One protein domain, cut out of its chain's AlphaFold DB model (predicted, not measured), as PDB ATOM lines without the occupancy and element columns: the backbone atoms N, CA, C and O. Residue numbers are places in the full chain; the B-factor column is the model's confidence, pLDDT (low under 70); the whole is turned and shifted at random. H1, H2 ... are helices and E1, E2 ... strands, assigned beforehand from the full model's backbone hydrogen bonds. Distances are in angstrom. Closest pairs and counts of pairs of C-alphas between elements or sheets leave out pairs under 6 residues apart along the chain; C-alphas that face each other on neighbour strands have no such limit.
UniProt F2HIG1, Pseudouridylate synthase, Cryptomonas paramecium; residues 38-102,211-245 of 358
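What this domain is: This is residues 38 to 102 and 211 to 245 of the 358 residues of the protein "Pseudouridylate synthase" of Cryptomonas paramecium (UniProt F2HIG1). A small three-stranded sheet is covered by a helix on each face, H2 on one and H3 on the other: three layers, a sheet between helices. The helical hairpin of H4 and H5 grazes the sheet, and H4 packs on the end of H2. The 100 printed residues include H1 E1 H2 E2 E3 H3 H4 H5, in that order; the sheet, E1 E3 E2, is antiparallel. The class is mixed, and the whole is compact, with a radius of gyration of the C-alphas of 12.8 A and spans of 37 by 28 by 27 A.

How they stand to each other: Inner strand E3, residues 82 to 90, bends by 64 degrees at residue 85. It pairs with E1, residues 44 to 50 (N 48 and O 86, 2.9 A), and in a hairpin with E2, residues 72 to 74 (N 89 and O 73, 2.8 A). H2, residues 56 to 67, has a height over the sheet of 8.6 A; E1, H2, E2 form a split strand-helix-strand unit, with E3 between its strands and a right-handed crossover. On the opposite face H3, residues 91 to 100, has a height of 7.5 A and runs along the strands. H4, residues 218 to 231, touches H2 through residues 221 to 225 (closest C-alphas Phe 66 and Glu 225, 7.0 A). H4 touches H5, residues 235 to 240, at a shallow tilt of 17 degrees, opposite ways (closest C-alphas Ser 224 and Ile 237, 5.4 A). H1, residues 38 to 41, touches no helix. Every O i to N i+4 pair is within hydrogen-bond range in H2, H4 and H5; H3 has 1 of 6, beside 5 of 7 O i to N i+3 pairs.

Where its parts are: H1 begins at C-alpha 38 (-61.109, 40.388, -66.199). E3 is 22.1 A long, H4 19.7 A, E1 18.0 A, H2 16.6 A and H3 15.5 A. H5 ends at C-alpha 240 (-74.210, 43.670, -71.155).

The domain as a whole: The C-alphas farthest apart are those of Lys 102 and Lys 231, 40.5 A. Residues 103 to 210 are not printed, and C-alphas 102 and 211 stand 20.1 A apart across the cut. Of the links printed whole, none is long. Residues 78 and 80 have pLDDT under 70.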
ATOM      1  N   ILE A  38     -61.918  41.336 -65.420       90.19
ATOM      2  CA  ILE A  38     -61.109  40.388 -66.199       90.19
ATOM      3  C   ILE A  38     -61.557  38.942 -65.935       90.19
ATOM      4  O   ILE A  38     -61.653  38.118 -66.846       90.19
ATOM      5  N   CYS A  39     -61.829  38.604 -64.673       90.12
ATOM      6  CA  CYS A  39     -62.332  37.285 -64.290       90.12
ATOM      7  C   CYS A  39     -63.804  37.090 -64.668       90.12
ATOM      8  O   CYS A  39     -64.213  35.955 -64.910       90.12
ATOM      9  N   TYR A  40     -64.587  38.167 -64.696       93.31
ATOM     10  CA  TYR A  40     -65.990  38.171 -65.083       93.31
ATOM     11  C   TYR A  40     -66.126  37.870 -66.578       93.31
ATOM     12  O   TYR A  40     -66.732  36.862 -66.923       93.31
ATOM     13  N   LEU A  41     -65.432  38.627 -67.436       92.88
ATOM     14  CA  LEU A  41     -65.387  38.429 -68.890       92.88
ATOM     15  C   LEU A  41     -64.875  37.039 -69.294       92.88
ATOM     16  O   LEU A  41     -65.368  36.416 -70.228       92.88
ATOM     17  N   LYS A  42     -63.902  36.487 -68.558       92.44
ATOM     18  CA  LYS A  42     -63.417  35.114 -68.804       92.44
ATOM     19  C   LYS A  42     -64.463  34.029 -68.523       92.44
ATOM     20  O   LYS A  42     -64.275  32.892 -68.954       92.44
ATOM     21  N   ASN A  43     -65.502  34.353 -67.760       93.56
ATOM     22  CA  ASN A  43     -66.548  33.442 -67.310       93.56
ATOM     23  C   ASN A  43     -67.941  34.000 -67.638       93.56
ATOM     24  O   ASN A  43     -68.873  33.791 -66.857       93.56
ATOM     25  N   SER A  44     -68.079  34.728 -68.746       94.06
ATOM     26  CA  SER A  44     -69.336  35.364 -69.125       94.06
ATOM     27  C   SER A  44     -69.954  34.767 -70.388       94.06
ATOM     28  O   SER A  44     -69.346  33.978 -71.122       94.06
ATOM     29  N   ILE A  45     -71.219  35.114 -70.576       94.25
ATOM     30  CA  ILE A  45     -72.076  34.797 -71.706       94.25
ATOM     31  C   ILE A  45     -72.695  36.114 -72.171       94.25
ATOM     32  O   ILE A  45     -73.042  36.970 -71.357       94.25
ATOM     33  N   LEU A  46     -72.841  36.257 -73.475       94.44
ATOM     34  CA  LEU A  46     -73.502  37.363 -74.146       94.44
ATOM     35  C   LEU A  46     -74.793  36.880 -74.790       94.44
ATOM     36  O   LEU A  46     -74.847  35.764 -75.306       94.44
ATOM     37  N   ASN A  47     -75.817  37.723 -74.758       94.25
ATOM     38  CA  ASN A  47     -77.059  37.508 -75.484       94.25
ATOM     39  C   ASN A  47     -77.249  38.665 -76.458       94.25
ATOM     40  O   ASN A  47     -77.712  39.729 -76.067       94.25
ATOM     41  N   ILE A  48     -76.836  38.466 -77.706       92.88
ATOM     42  CA  ILE A  48     -76.834  39.525 -78.713       92.88
ATOM     43  C   ILE A  48     -78.081  39.417 -79.583       92.88
ATOM     44  O   ILE A  48     -78.440  38.311 -79.992       92.88
ATOM     45  N   ASP A  49     -78.704  40.549 -79.907       93.31
ATOM     46  CA  ASP A  49     -79.670  40.616 -81.003       93.31
ATOM     47  C   ASP A  49     -78.916  40.612 -82.337       93.31
ATOM     48  O   ASP A  49     -78.270  41.589 -82.729       93.31
ATOM     49  N   LYS A  50     -78.912  39.462 -83.014       91.19
ATOM     50  CA  LYS A  50     -78.224  39.322 -84.294       91.19
ATOM     51  C   LYS A  50     -79.015  40.059 -85.382       91.19
ATOM     52  O   LYS A  50     -80.176  39.718 -85.574       91.19
ATOM     53  N   PRO A  51     -78.405  40.947 -86.183       89.19
ATOM     54  CA  PRO A  51     -79.064  41.525 -87.352       89.19
ATOM     55  C   PRO A  51     -79.112  40.544 -88.542       89.19
ATOM     56  O   PRO A  51     -78.306  39.609 -88.647       89.19
ATOM     57  N   ASN A  52     -80.033  40.793 -89.478       82.12
ATOM     58  CA  ASN A  52     -80.419  39.898 -90.587       82.12
ATOM     59  C   ASN A  52     -79.396  39.693 -91.723       82.12
ATOM     60  O   ASN A  52     -79.670  38.957 -92.669       82.12
ATOM     61  N   HIS A  53     -78.211  40.296 -91.653       83.88
ATOM     62  CA  HIS A  53     -77.217  40.213 -92.735       83.88
ATOM     63  C   HIS A  53     -75.866  39.663 -92.291       83.88
ATOM     64  O   HIS A  53     -75.084  39.224 -93.126       83.88
ATOM     65  N   LEU A  54     -75.608  39.629 -90.982       84.81
ATOM     66  CA  LEU A  54     -74.314  39.201 -90.469       84.81
ATOM     67  C   LEU A  54     -74.192  37.685 -90.435       84.81
ATOM     68  O   LEU A  54     -75.069  36.971 -89.914       84.81
ATOM     69  N   ASN A  55     -73.051  37.213 -90.933       86.06
ATOM     70  CA  ASN A  55     -72.647  35.830 -90.783       86.06
ATOM     71  C   ASN A  55     -72.141  35.576 -89.365       86.06
ATOM     72  O   ASN A  55     -71.539  36.422 -88.708       86.06
ATOM     73  N   PHE A  56     -72.328  34.350 -88.889       84.00
ATOM     74  CA  PHE A  56     -71.889  33.968 -87.549       84.00
ATOM     75  C   PHE A  56     -70.360  34.038 -87.375       84.00
ATOM     76  O   PHE A  56     -69.899  34.343 -86.280       84.00
ATOM     77  N   TYR A  57     -69.576  33.801 -88.434       87.75
ATOM     78  CA  TYR A  57     -68.114  33.935 -88.395       87.75
ATOM     79  C   TYR A  57     -67.659  35.385 -88.204       87.75
ATOM     80  O   TYR A  57     -66.738  35.634 -87.431       87.75
ATOM     81  N   GLU A  58     -68.322  36.334 -88.869       90.00
ATOM     82  CA  GLU A  58     -68.044  37.767 -88.712       90.00
ATOM     83  C   GLU A  58     -68.316  38.198 -87.273       90.00
ATOM     84  O   GLU A  58     -67.464  38.812 -86.640       90.00
ATOM     85  N   ILE A  59     -69.453  37.770 -86.716       90.62
ATOM     86  CA  ILE A  59     -69.833  38.057 -85.329       90.62
ATOM     87  C   ILE A  59     -68.800  37.514 -84.342       90.62
ATOM     88  O   ILE A  59     -68.424  38.216 -83.407       90.62
ATOM     89  N   ILE A  60     -68.339  36.274 -84.537       91.81
ATOM     90  CA  ILE A  60     -67.291  35.684 -83.693       91.81
ATOM     91  C   ILE A  60     -66.040  36.558 -83.740       91.81
ATOM     92  O   ILE A  60     -65.561  36.966 -82.688       91.81
ATOM     93  N   LYS A  61     -65.565  36.900 -84.942       91.69
ATOM     94  CA  LYS A  61     -64.345  37.694 -85.127       91.69
ATOM     95  C   LYS A  61     -64.465  39.093 -84.519       91.69
ATOM     96  O   LYS A  61     -63.530  39.572 -83.888       91.69
ATOM     97  N   TRP A  62     -65.622  39.734 -84.664       91.81
ATOM     98  CA  TRP A  62     -65.892  41.025 -84.038       91.81
ATOM     99  C   TRP A  62     -65.799  40.928 -82.520       91.81
ATOM    100  O   TRP A  62     -65.088  41.710 -81.906       91.81
ATOM    101  N   ILE A  63     -66.444  39.937 -81.908       92.75
ATOM    102  CA  ILE A  63     -66.432  39.757 -80.447       92.75
ATOM    103  C   ILE A  63     -65.040  39.385 -79.928       92.75
ATOM    104  O   ILE A  63     -64.650  39.838 -78.852       92.75
ATOM    105  N   GLU A  64     -64.293  38.571 -80.674       92.44
ATOM    106  CA  GLU A  64     -62.902  38.235 -80.357       92.44
ATOM    107  C   GLU A  64     -62.031  39.489 -80.293       92.44
ATOM    108  O   GLU A  64     -61.296  39.648 -79.315       92.44
ATOM    109  N   ASN A  65     -62.185  40.392 -81.266       90.12
ATOM    110  CA  ASN A  65     -61.494  41.679 -81.301       90.12
ATOM    111  C   ASN A  65     -61.972  42.609 -80.170       90.12
ATOM    112  O   ASN A  65     -61.145  43.096 -79.408       90.12
ATOM    113  N   PHE A  66     -63.288  42.782 -79.998       88.56
ATOM    114  CA  PHE A  66     -63.885  43.685 -79.000       88.56
ATOM    115  C   PHE A  66     -63.459  43.372 -77.561       88.56
ATOM    116  O   PHE A  66     -63.178  44.265 -76.770       88.56
ATOM    117  N   PHE A  67     -63.426  42.094 -77.177       87.12
ATOM    118  CA  PHE A  67     -63.055  41.719 -75.808       87.12
ATOM    119  C   PHE A  67     -61.605  41.249 -75.671       87.12
ATOM    120  O   PHE A  67     -61.202  40.860 -74.569       87.12
ATOM    121  N   ASN A  68     -60.827  41.238 -76.760       88.44
ATOM    122  CA  ASN A  68     -59.504  40.612 -76.822       88.44
ATOM    123  C   ASN A  68     -59.511  39.195 -76.213       88.44
ATOM    124  O   ASN A  68     -58.662  38.823 -75.393       88.44
ATOM    125  N   THR A  69     -60.530  38.397 -76.557       88.06
ATOM    126  CA  THR A  69     -60.700  37.044 -76.009       88.06
ATOM    127  C   THR A  69     -60.361  35.976 -77.038       88.06
ATOM    128  O   THR A  69     -60.989  35.945 -78.087       88.06
ATOM    129  N   PRO A  70     -59.468  35.021 -76.722       87.94
ATOM    130  CA  PRO A  70     -58.995  34.029 -77.691       87.94
ATOM    131  C   PRO A  70     -59.995  32.908 -77.996       87.94
ATOM    132  O   PRO A  70     -59.729  32.058 -78.838       87.94
ATOM    133  N   LYS A  71     -61.077  32.788 -77.220       92.31
ATOM    134  CA  LYS A  71     -62.032  31.683 -77.347       92.31
ATOM    135  C   LYS A  71     -63.443  32.226 -77.276       92.31
ATOM    136  O   LYS A  71     -63.915  32.551 -76.187       92.31
ATOM    137  N   VAL A  72     -64.122  32.241 -78.413       94.06
ATOM    138  CA  VAL A  72     -65.536  32.595 -78.516       94.06
ATOM    139  C   VAL A  72     -66.281  31.449 -79.188       94.06
ATOM    140  O   VAL A  72     -65.798  30.834 -80.137       94.06
ATOM    141  N   LYS A  73     -67.457  31.097 -78.665       91.88
ATOM    142  CA  LYS A  73     -68.304  30.062 -79.267       91.88
ATOM    143  C   LYS A  73     -69.763  30.470 -79.196       91.88
ATOM    144  O   LYS A  73     -70.288  30.739 -78.119       91.88
ATOM    145  N   ILE A  74     -70.430  30.464 -80.342       89.62
ATOM    146  CA  ILE A  74     -71.875  30.671 -80.424       89.62
ATOM    147  C   ILE A  74     -72.577  29.357 -80.064       89.62
ATOM    148  O   ILE A  74     -72.105  28.272 -80.415       89.62
ATOM    149  N   LEU A  75     -73.706  29.438 -79.353       85.62
ATOM    150  CA  LEU A  75     -74.484  28.263 -78.960       85.62
ATOM    151  C   LEU A  75     -74.897  27.422 -80.173       85.62
ATOM    152  O   LEU A  75     -74.729  26.203 -80.167       85.62
ATOM    153  N   ARG A  76     -75.450  28.078 -81.200       78.00
ATOM    154  CA  ARG A  76     -75.814  27.476 -82.485       78.00
ATOM    155  C   ARG A  76     -75.713  28.489 -83.612       78.00
ATOM    156  O   ARG A  76     -76.072  29.649 -83.440       78.00
ATOM    157  N   ASN A  77     -75.304  28.007 -84.777       73.44
ATOM    158  CA  ASN A  77     -75.180  28.838 -85.962       73.44
ATOM    159  C   ASN A  77     -76.571  29.233 -86.460       73.44
ATOM    160  O   ASN A  77     -77.424  28.383 -86.729       73.44
ATOM    161  N   LEU A  78     -76.785  30.538 -86.573       69.56
ATOM    162  CA  LEU A  78     -77.922  31.117 -87.270       69.56
ATOM    163  C   LEU A  78     -77.534  31.325 -88.727       69.56
ATOM    164  O   LEU A  78     -76.409  31.732 -89.017       69.56
ATOM    165  N   THR A  79     -78.452  31.037 -89.651       70.12
ATOM    166  CA  THR A  79     -78.238  31.448 -91.043       70.12
ATOM    167  C   THR A  79     -78.243  32.971 -91.115       70.12
ATOM    168  O   THR A  79     -78.885  33.607 -90.280       70.12
ATOM    169  N   ALA A  80     -77.543  33.547 -92.095       68.00
ATOM    170  CA  ALA A  80     -77.423  35.000 -92.234       68.00
ATOM    171  C   ALA A  80     -78.794  35.694 -92.166       68.00
ATOM    172  O   ALA A  80     -78.958  36.599 -91.359       68.00
ATOM    173  N   LYS A  81     -79.788  35.132 -92.875       77.56
ATOM    174  CA  LYS A  81     -81.183  35.599 -92.987       77.56
ATOM    175  C   LYS A  81     -82.017  35.578 -91.699       77.56
ATOM    176  O   LYS A  81     -83.186  35.941 -91.752       77.56
ATOM    177  N   PHE A  82     -81.490  35.042 -90.602       82.62
ATOM    178  CA  PHE A  82     -82.212  34.978 -89.331       82.62
ATOM    179  C   PHE A  82     -81.700  36.055 -88.388       82.62
ATOM    180  O   PHE A  82     -80.490  36.241 -88.313       82.62
ATOM    181  N   ASP A  83     -82.583  36.692 -87.630       89.31
ATOM    182  CA  ASP A  83     -82.256  37.654 -86.577       89.31
ATOM    183  C   ASP A  83     -82.639  37.126 -85.190       89.31
ATOM    184  O   ASP A  83     -83.123  35.997 -85.023       89.31
ATOM    185  N   GLY A  84     -82.381  37.933 -84.164       90.12
ATOM    186  CA  GLY A  84     -82.806  37.663 -82.800       90.12
ATOM    187  C   GLY A  84     -81.713  37.082 -81.916       90.12
ATOM    188  O   GLY A  84     -80.514  37.238 -82.145       90.12
ATOM    189  N   CYS A  85     -82.166  36.395 -80.872       90.94
ATOM    190  CA  CYS A  85     -81.364  35.924 -79.754       90.94
ATOM    191  C   CYS A  85     -80.209  35.007 -80.196       90.94
ATOM    192  O   CYS A  85     -80.398  33.832 -80.535       90.94
ATOM    193  N   CYS A  86     -78.991  35.539 -80.116       90.31
ATOM    194  CA  CYS A  86     -77.741  34.838 -80.358       90.31
ATOM    195  C   CYS A  86     -76.930  34.765 -79.061       90.31
ATOM    196  O   CYS A  86     -76.371  35.753 -78.585       90.31
ATOM    197  N   VAL A  87     -76.860  33.565 -78.480       91.94
ATOM    198  CA  VAL A  87     -76.134  33.330 -77.227       91.94
ATOM    199  C   VAL A  87     -74.686  32.969 -77.520       91.94
ATOM    200  O   VAL A  87     -74.408  31.991 -78.222       91.94
ATOM    201  N   ILE A  88     -73.768  33.729 -76.935       93.06
ATOM    202  CA  ILE A  88     -72.338  33.673 -77.220       93.06
ATOM    203  C   ILE A  88     -71.565  33.456 -75.927       93.06
ATOM    204  O   ILE A  88     -71.779  34.130 -74.927       93.06
ATOM    205  N   PHE A  89     -70.661  32.487 -75.939       93.88
ATOM    206  CA  PHE A  89     -69.878  32.075 -74.784       93.88
ATOM    207  C   PHE A  89     -68.434  32.546 -74.937       93.88
ATOM    208  O   PHE A  89     -67.804  32.276 -75.961       93.88
ATOM    209  N   LEU A  90     -67.911  33.205 -73.900       94.31
ATOM    210  CA  LEU A  90     -66.545  33.717 -73.843       94.31
ATOM    211  C   LEU A  90     -65.634  32.832 -72.973       94.31
ATOM    212  O   LEU A  90     -65.948  32.473 -71.834       94.31
ATOM    213  N   ASN A  91     -64.438  32.533 -73.477       93.56
ATOM    214  CA  ASN A  91     -63.340  31.886 -72.762       93.56
ATOM    215  C   ASN A  91     -63.710  30.567 -72.064       93.56
ATOM    216  O   ASN A  91     -63.841  29.528 -72.709       93.56
ATOM    217  N   ASN A  92     -63.808  30.568 -70.730       91.38
ATOM    218  CA  ASN A  92     -64.050  29.348 -69.962       91.38
ATOM    219  C   ASN A  92     -65.506  28.887 -70.093       91.38
ATOM    220  O   ASN A  92     -65.785  27.694 -69.958       91.38
ATOM    221  N   SER A  93     -66.439  29.804 -70.375       91.94
ATOM    222  CA  SER A  93     -67.857  29.463 -70.498       91.94
ATOM    223  C   SER A  93     -68.144  28.620 -71.746       91.94
ATOM    224  O   SER A  93     -69.116  27.867 -71.759       91.94
ATOM    225  N   VAL A  94     -67.233  28.610 -72.731       91.44
ATOM    226  CA  VAL A  94     -67.268  27.729 -73.914       91.44
ATOM    227  C   VAL A  94     -67.421  26.254 -73.523       91.44
ATOM    228  O   VAL A  94     -68.054  25.472 -74.234       91.44
ATOM    229  N   CYS A  95     -66.913  25.854 -72.353       86.56
ATOM    230  CA  CYS A  95     -67.069  24.495 -71.846       86.56
ATOM    231  C   CYS A  95     -68.536  24.085 -71.614       86.56
ATOM    232  O   CYS A  95     -68.830  22.889 -71.649       86.56
ATOM    233  N   ILE A  96     -69.444  25.039 -71.400       86.06
ATOM    234  CA  ILE A  96     -70.865  24.799 -71.106       86.06
ATOM    235  C   ILE A  96     -71.688  24.654 -72.392       86.06
ATOM    236  O   ILE A  96     -72.772  24.072 -72.358       86.06
ATOM    237  N   VAL A  97     -71.160  25.090 -73.539       87.50
ATOM    238  CA  VAL A  97     -71.872  25.052 -74.826       87.50
ATOM    239  C   VAL A  97     -72.373  23.648 -75.144       87.50
ATOM    240  O   VAL A  97     -73.548  23.478 -75.430       87.50
ATOM    241  N   ASP A  98     -71.529  22.624 -75.003       81.31
ATOM    242  CA  ASP A  98     -71.890  21.237 -75.350       81.31
ATOM    243  C   ASP A  98     -72.997  20.648 -74.453       81.31
ATOM    244  O   ASP A  98     -73.587  19.612 -74.755       81.31
ATOM    245  N   ILE A  99     -73.239  21.277 -73.304       79.44
ATOM    246  CA  ILE A  99     -74.279  20.897 -72.350       79.44
ATOM    247  C   ILE A  99     -75.566  21.656 -72.686       79.44
ATOM    248  O   ILE A  99     -76.641  21.063 -72.736       79.44
ATOM    249  N   GLN A 100     -75.448  22.947 -72.998       80.12
ATOM    250  CA  GLN A 100     -76.548  23.788 -73.472       80.12
ATOM    251  C   GLN A 100     -77.097  23.331 -74.828       80.12
ATOM    252  O   GLN A 100     -78.302  23.387 -75.048       80.12
ATOM    253  N   THR A 101     -76.262  22.796 -75.722       77.62
ATOM    254  CA  THR A 101     -76.729  22.263 -77.010       77.62
ATOM    255  C   THR A 101     -77.644  21.053 -76.854       77.62
ATOM    256  O   THR A 101     -78.469  20.833 -77.738       77.62
ATOM    257  N   LYS A 102     -77.547  20.303 -75.748       72.12
ATOM    258  CA  LYS A 102     -78.475  19.208 -75.428       72.12
ATOM    259  C   LYS A 102     -79.822  19.699 -74.918       72.12
ATOM    260  O   LYS A 102     -80.781  18.939 -74.952       72.12
ATOM    261  N   GLU A 211     -85.149  36.743 -75.697       90.94
ATOM    262  CA  GLU A 211     -85.078  38.174 -76.025       90.94
ATOM    263  C   GLU A 211     -85.420  39.088 -74.834       90.94
ATOM    264  O   GLU A 211     -84.891  40.186 -74.721       90.94
ATOM    265  N   ASN A 212     -86.212  38.605 -73.872       90.75
ATOM    266  CA  ASN A 212     -86.561  39.366 -72.667       90.75
ATOM    267  C   ASN A 212     -85.452  39.352 -71.599       90.75
ATOM    268  O   ASN A 212     -85.581  39.998 -70.560       90.75
ATOM    269  N   GLN A 213     -84.393  38.561 -71.793       88.44
ATOM    270  CA  GLN A 213     -83.340  38.345 -70.803       88.44
ATOM    271  C   GLN A 213     -82.021  38.950 -71.275       88.44
ATOM    272  O   GLN A 213     -81.204  38.269 -71.894       88.44
ATOM    273  N   ASN A 214     -81.810  40.219 -70.921       91.50
ATOM    274  CA  ASN A 214     -80.565  40.954 -71.157       91.50
ATOM    275  C   ASN A 214     -80.069  40.838 -72.608       91.50
ATOM    276  O   ASN A 214     -78.926  40.453 -72.847       91.50
ATOM    277  N   LEU A 215     -80.976  41.079 -73.558       93.75
ATOM    278  CA  LEU A 215     -80.652  41.150 -74.976       93.75
ATOM    279  C   LEU A 215     -79.939  42.474 -75.262       93.75
ATOM    280  O   LEU A 215     -80.397  43.526 -74.823       93.75
ATOM    281  N   THR A 216     -78.819  42.402 -75.970       93.94
ATOM    282  CA  THR A 216     -77.932  43.544 -76.222       93.94
ATOM    283  C   THR A 216     -77.627  43.678 -77.703       93.94
ATOM    284  O   THR A 216     -77.477  42.670 -78.394       93.94
ATOM    285  N   ASN A 217     -77.457  44.902 -78.183       92.94
ATOM    286  CA  ASN A 217     -77.102  45.170 -79.572       92.94
ATOM    287  C   ASN A 217     -75.583  45.323 -79.748       92.94
ATOM    288  O   ASN A 217     -74.829  45.462 -78.785       92.94
ATOM    289  N   PHE A 218     -75.119  45.334 -80.999       91.75
ATOM    290  CA  PHE A 218     -73.711  45.626 -81.302       91.75
ATOM    291  C   PHE A 218     -73.307  47.055 -80.924       91.75
ATOM    292  O   PHE A 218     -72.170  47.270 -80.523       91.75
ATOM    293  N   HIS A 219     -74.239  48.007 -80.983       92.88
ATOM    294  CA  HIS A 219     -74.002  49.374 -80.518       92.88
ATOM    295  C   HIS A 219     -73.676  49.407 -79.021       92.88
ATOM    296  O   HIS A 219     -72.655  49.964 -78.637       92.88
ATOM    297  N   ASP A 220     -74.447  48.683 -78.199       93.69
ATOM    298  CA  ASP A 220     -74.181  48.591 -76.759       93.69
ATOM    299  C   ASP A 220     -72.782  48.029 -76.476       93.69
ATOM    300  O   ASP A 220     -72.099  48.472 -75.553       93.69
ATOM    301  N   LEU A 221     -72.340  47.051 -77.275       92.25
ATOM    302  CA  LEU A 221     -71.007  46.465 -77.147       92.25
ATOM    303  C   LEU A 221     -69.906  47.496 -77.396       92.25
ATOM    304  O   LEU A 221     -69.003  47.607 -76.565       92.25
ATOM    305  N   ILE A 222     -70.015  48.259 -78.484       91.75
ATOM    306  CA  ILE A 222     -69.063  49.320 -78.840       91.75
ATOM    307  C   ILE A 222     -69.025  50.378 -77.733       91.75
ATOM    308  O   ILE A 222     -67.951  50.715 -77.233       91.75
ATOM    309  N   ASP A 223     -70.192  50.828 -77.274       92.62
ATOM    310  CA  ASP A 223     -70.299  51.829 -76.211       92.62
ATOM    311  C   ASP A 223     -69.663  51.333 -74.903       92.62
ATOM    312  O   ASP A 223     -69.025  52.090 -74.167       92.62
ATOM    313  N   SER A 224     -69.786  50.034 -74.613       92.88
ATOM    314  CA  SER A 224     -69.195  49.422 -73.421       92.88
ATOM    315  C   SER A 224     -67.692  49.311 -73.452       92.88
ATOM    316  O   SER A 224     -67.046  49.539 -72.427       92.88
ATOM    317  N   GLU A 225     -67.143  48.994 -74.617       90.06
ATOM    318  CA  GLU A 225     -65.709  48.968 -74.809       90.06
ATOM    319  C   GLU A 225     -65.154  50.388 -74.705       90.06
ATOM    320  O   GLU A 225     -64.209  50.621 -73.952       90.06
ATOM    321  N   TRP A 226     -65.786  51.354 -75.375       91.44
ATOM    322  CA  TRP A 226     -65.351  52.744 -75.351       91.44
ATOM    323  C   TRP A 226     -65.362  53.331 -73.933       91.44
ATOM    324  O   TRP A 226     -64.383  53.958 -73.515       91.44
ATOM    325  N   LEU A 227     -66.421  53.082 -73.152       93.88
ATOM    326  CA  LEU A 227     -66.511  53.524 -71.756       93.88
ATOM    327  C   LEU A 227     -65.440  52.885 -70.865       93.88
ATOM    328  O   LEU A 227     -64.870  53.561 -70.001       93.88
ATOM    329  N   TYR A 228     -65.153  51.600 -71.061       91.56
ATOM    330  CA  TYR A 228     -64.135  50.907 -70.282       91.56
ATOM    331  C   TYR A 228     -62.720  51.359 -70.657       91.56
ATOM    332  O   TYR A 228     -61.911  51.621 -69.769       91.56
ATOM    333  N   SER A 229     -62.434  51.524 -71.945       89.56
ATOM    334  CA  SER A 229     -61.131  51.980 -72.432       89.56
ATOM    335  C   SER A 229     -60.855  53.437 -72.051       89.56
ATOM    336  O   SER A 229     -59.764  53.746 -71.577       89.56
ATOM    337  N   SER A 230     -61.853  54.317 -72.175       93.50
ATOM    338  CA  SER A 230     -61.687  55.757 -71.930       93.50
ATOM    339  C   SER A 230     -61.763  56.124 -70.447       93.50
ATOM    340  O   SER A 230     -60.946  56.894 -69.952       93.50
ATOM    341  N   LYS A 231     -62.752  55.587 -69.716       92.56
ATOM    342  CA  LYS A 231     -63.068  56.002 -68.334       92.56
ATOM    343  C   LYS A 231     -62.792  54.920 -67.286       92.56
ATOM    344  O   LYS A 231     -62.967  55.181 -66.100       92.56
ATOM    345  N   LYS A 232     -62.381  53.709 -67.692       90.06
ATOM    346  CA  LYS A 232     -62.170  52.541 -66.805       90.06
ATOM    347  C   LYS A 232     -63.398  52.169 -65.965       90.06
ATOM    348  O   LYS A 232     -63.270  51.554 -64.907       90.06
ATOM    349  N   ILE A 233     -64.596  52.504 -66.449       90.81
ATOM    350  CA  ILE A 233     -65.864  52.161 -65.798       90.81
ATOM    351  C   ILE A 233     -66.300  50.777 -66.282       90.81
ATOM    352  O   ILE A 233     -66.532  50.561 -67.467       90.81
ATOM    353  N   ASP A 234     -66.435  49.829 -65.357       89.88
ATOM    354  CA  ASP A 234     -66.724  48.422 -65.658       89.88
ATOM    355  C   ASP A 234     -68.209  48.045 -65.595       89.88
ATOM    356  O   ASP A 234     -68.603  46.945 -65.999       89.88
ATOM    357  N   PHE A 235     -69.038  48.959 -65.093       90.88
ATOM    358  CA  PHE A 235     -70.465  48.749 -64.888       90.88
ATOM    359  C   PHE A 235     -71.189  48.345 -66.178       90.88
ATOM    360  O   PHE A 235     -71.952  47.379 -66.172       90.88
ATOM    361  N   TYR A 236     -70.927  49.039 -67.290       92.00
ATOM    362  CA  TYR A 236     -71.649  48.804 -68.543       92.00
ATOM    363  C   TYR A 236     -71.283  47.449 -69.168       92.00
ATOM    364  O   TYR A 236     -72.167  46.675 -69.529       92.00
ATOM    365  N   ILE A 237     -69.998  47.072 -69.146       91.88
ATOM    366  CA  ILE A 237     -69.543  45.731 -69.555       91.88
ATOM    367  C   ILE A 237     -70.215  44.641 -68.713       91.88
ATOM    368  O   ILE A 237     -70.688  43.633 -69.248       91.88
ATOM    369  N   LYS A 238     -70.272  44.827 -67.389       91.56
ATOM    370  CA  LYS A 238     -70.932  43.883 -66.474       91.56
ATOM    371  C   LYS A 238     -72.446  43.814 -66.669       91.56
ATOM    372  O   LYS A 238     -73.035  42.799 -66.310       91.56
ATOM    373  N   LYS A 239     -73.062  44.868 -67.208       91.81
ATOM    374  CA  LYS A 239     -74.491  44.914 -67.528       91.81
ATOM    375  C   LYS A 239     -74.795  44.136 -68.806       91.81
ATOM    376  O   LYS A 239     -75.710  43.324 -68.812       91.81
ATOM    377  N   ILE A 240     -74.006  44.333 -69.858       93.94
ATOM    378  CA  ILE A 240     -74.210  43.670 -71.155       93.94
ATOM    379  C   ILE A 240     -73.862  42.181 -71.071       93.94
ATOM    380  O   ILE A 240     -74.558  41.323 -71.611       93.94
ATOM    381  N   THR A 241     -72.790  41.847 -70.353       94.06
ATOM    382  CA  THR A 241     -72.355  40.459 -70.199       94.06
ATOM    383  C   THR A 241     -72.963  39.820 -68.950       94.06
ATOM    384  O   THR A 241     -73.042  40.420 -67.883       94.06
ATOM    385  N   MET A 242     -73.375  38.560 -69.053       94.38
ATOM    386  CA  MET A 242     -73.945  37.780 -67.952       94.38
ATOM    387  C   MET A 242     -72.941  36.750 -67.435       94.38
ATOM    388  O   MET A 242     -72.166  36.215 -68.225       94.38
ATOM    389  N   PRO A 243     -72.951  36.381 -66.144       94.75
ATOM    390  CA  PRO A 243     -72.086  35.314 -65.657       94.75
ATOM    391  C   PRO A 243     -72.539  33.956 -66.214       94.75
ATOM    392  O   PRO A 243     -73.736  33.690 -66.356       94.75
ATOM    393  N   MET A 244     -71.592  33.057 -66.489       93.00
ATOM    394  CA  MET A 244     -71.879  31.751 -67.098       93.00
ATOM    395  C   MET A 244     -72.832  30.865 -66.287       93.00
ATOM    396  O   MET A 244     -73.486  29.977 -66.832       93.00
ATOM    397  N   GLU A 245     -72.942  31.137 -64.988       93.81
ATOM    398  CA  GLU A 245     -73.917  30.550 -64.078       93.81
ATOM    399  C   GLU A 245     -75.375  30.686 -64.552       93.81
ATOM    400  O   GLU A 245     -76.187  29.828 -64.212       93.81
TER     401      GLU A 245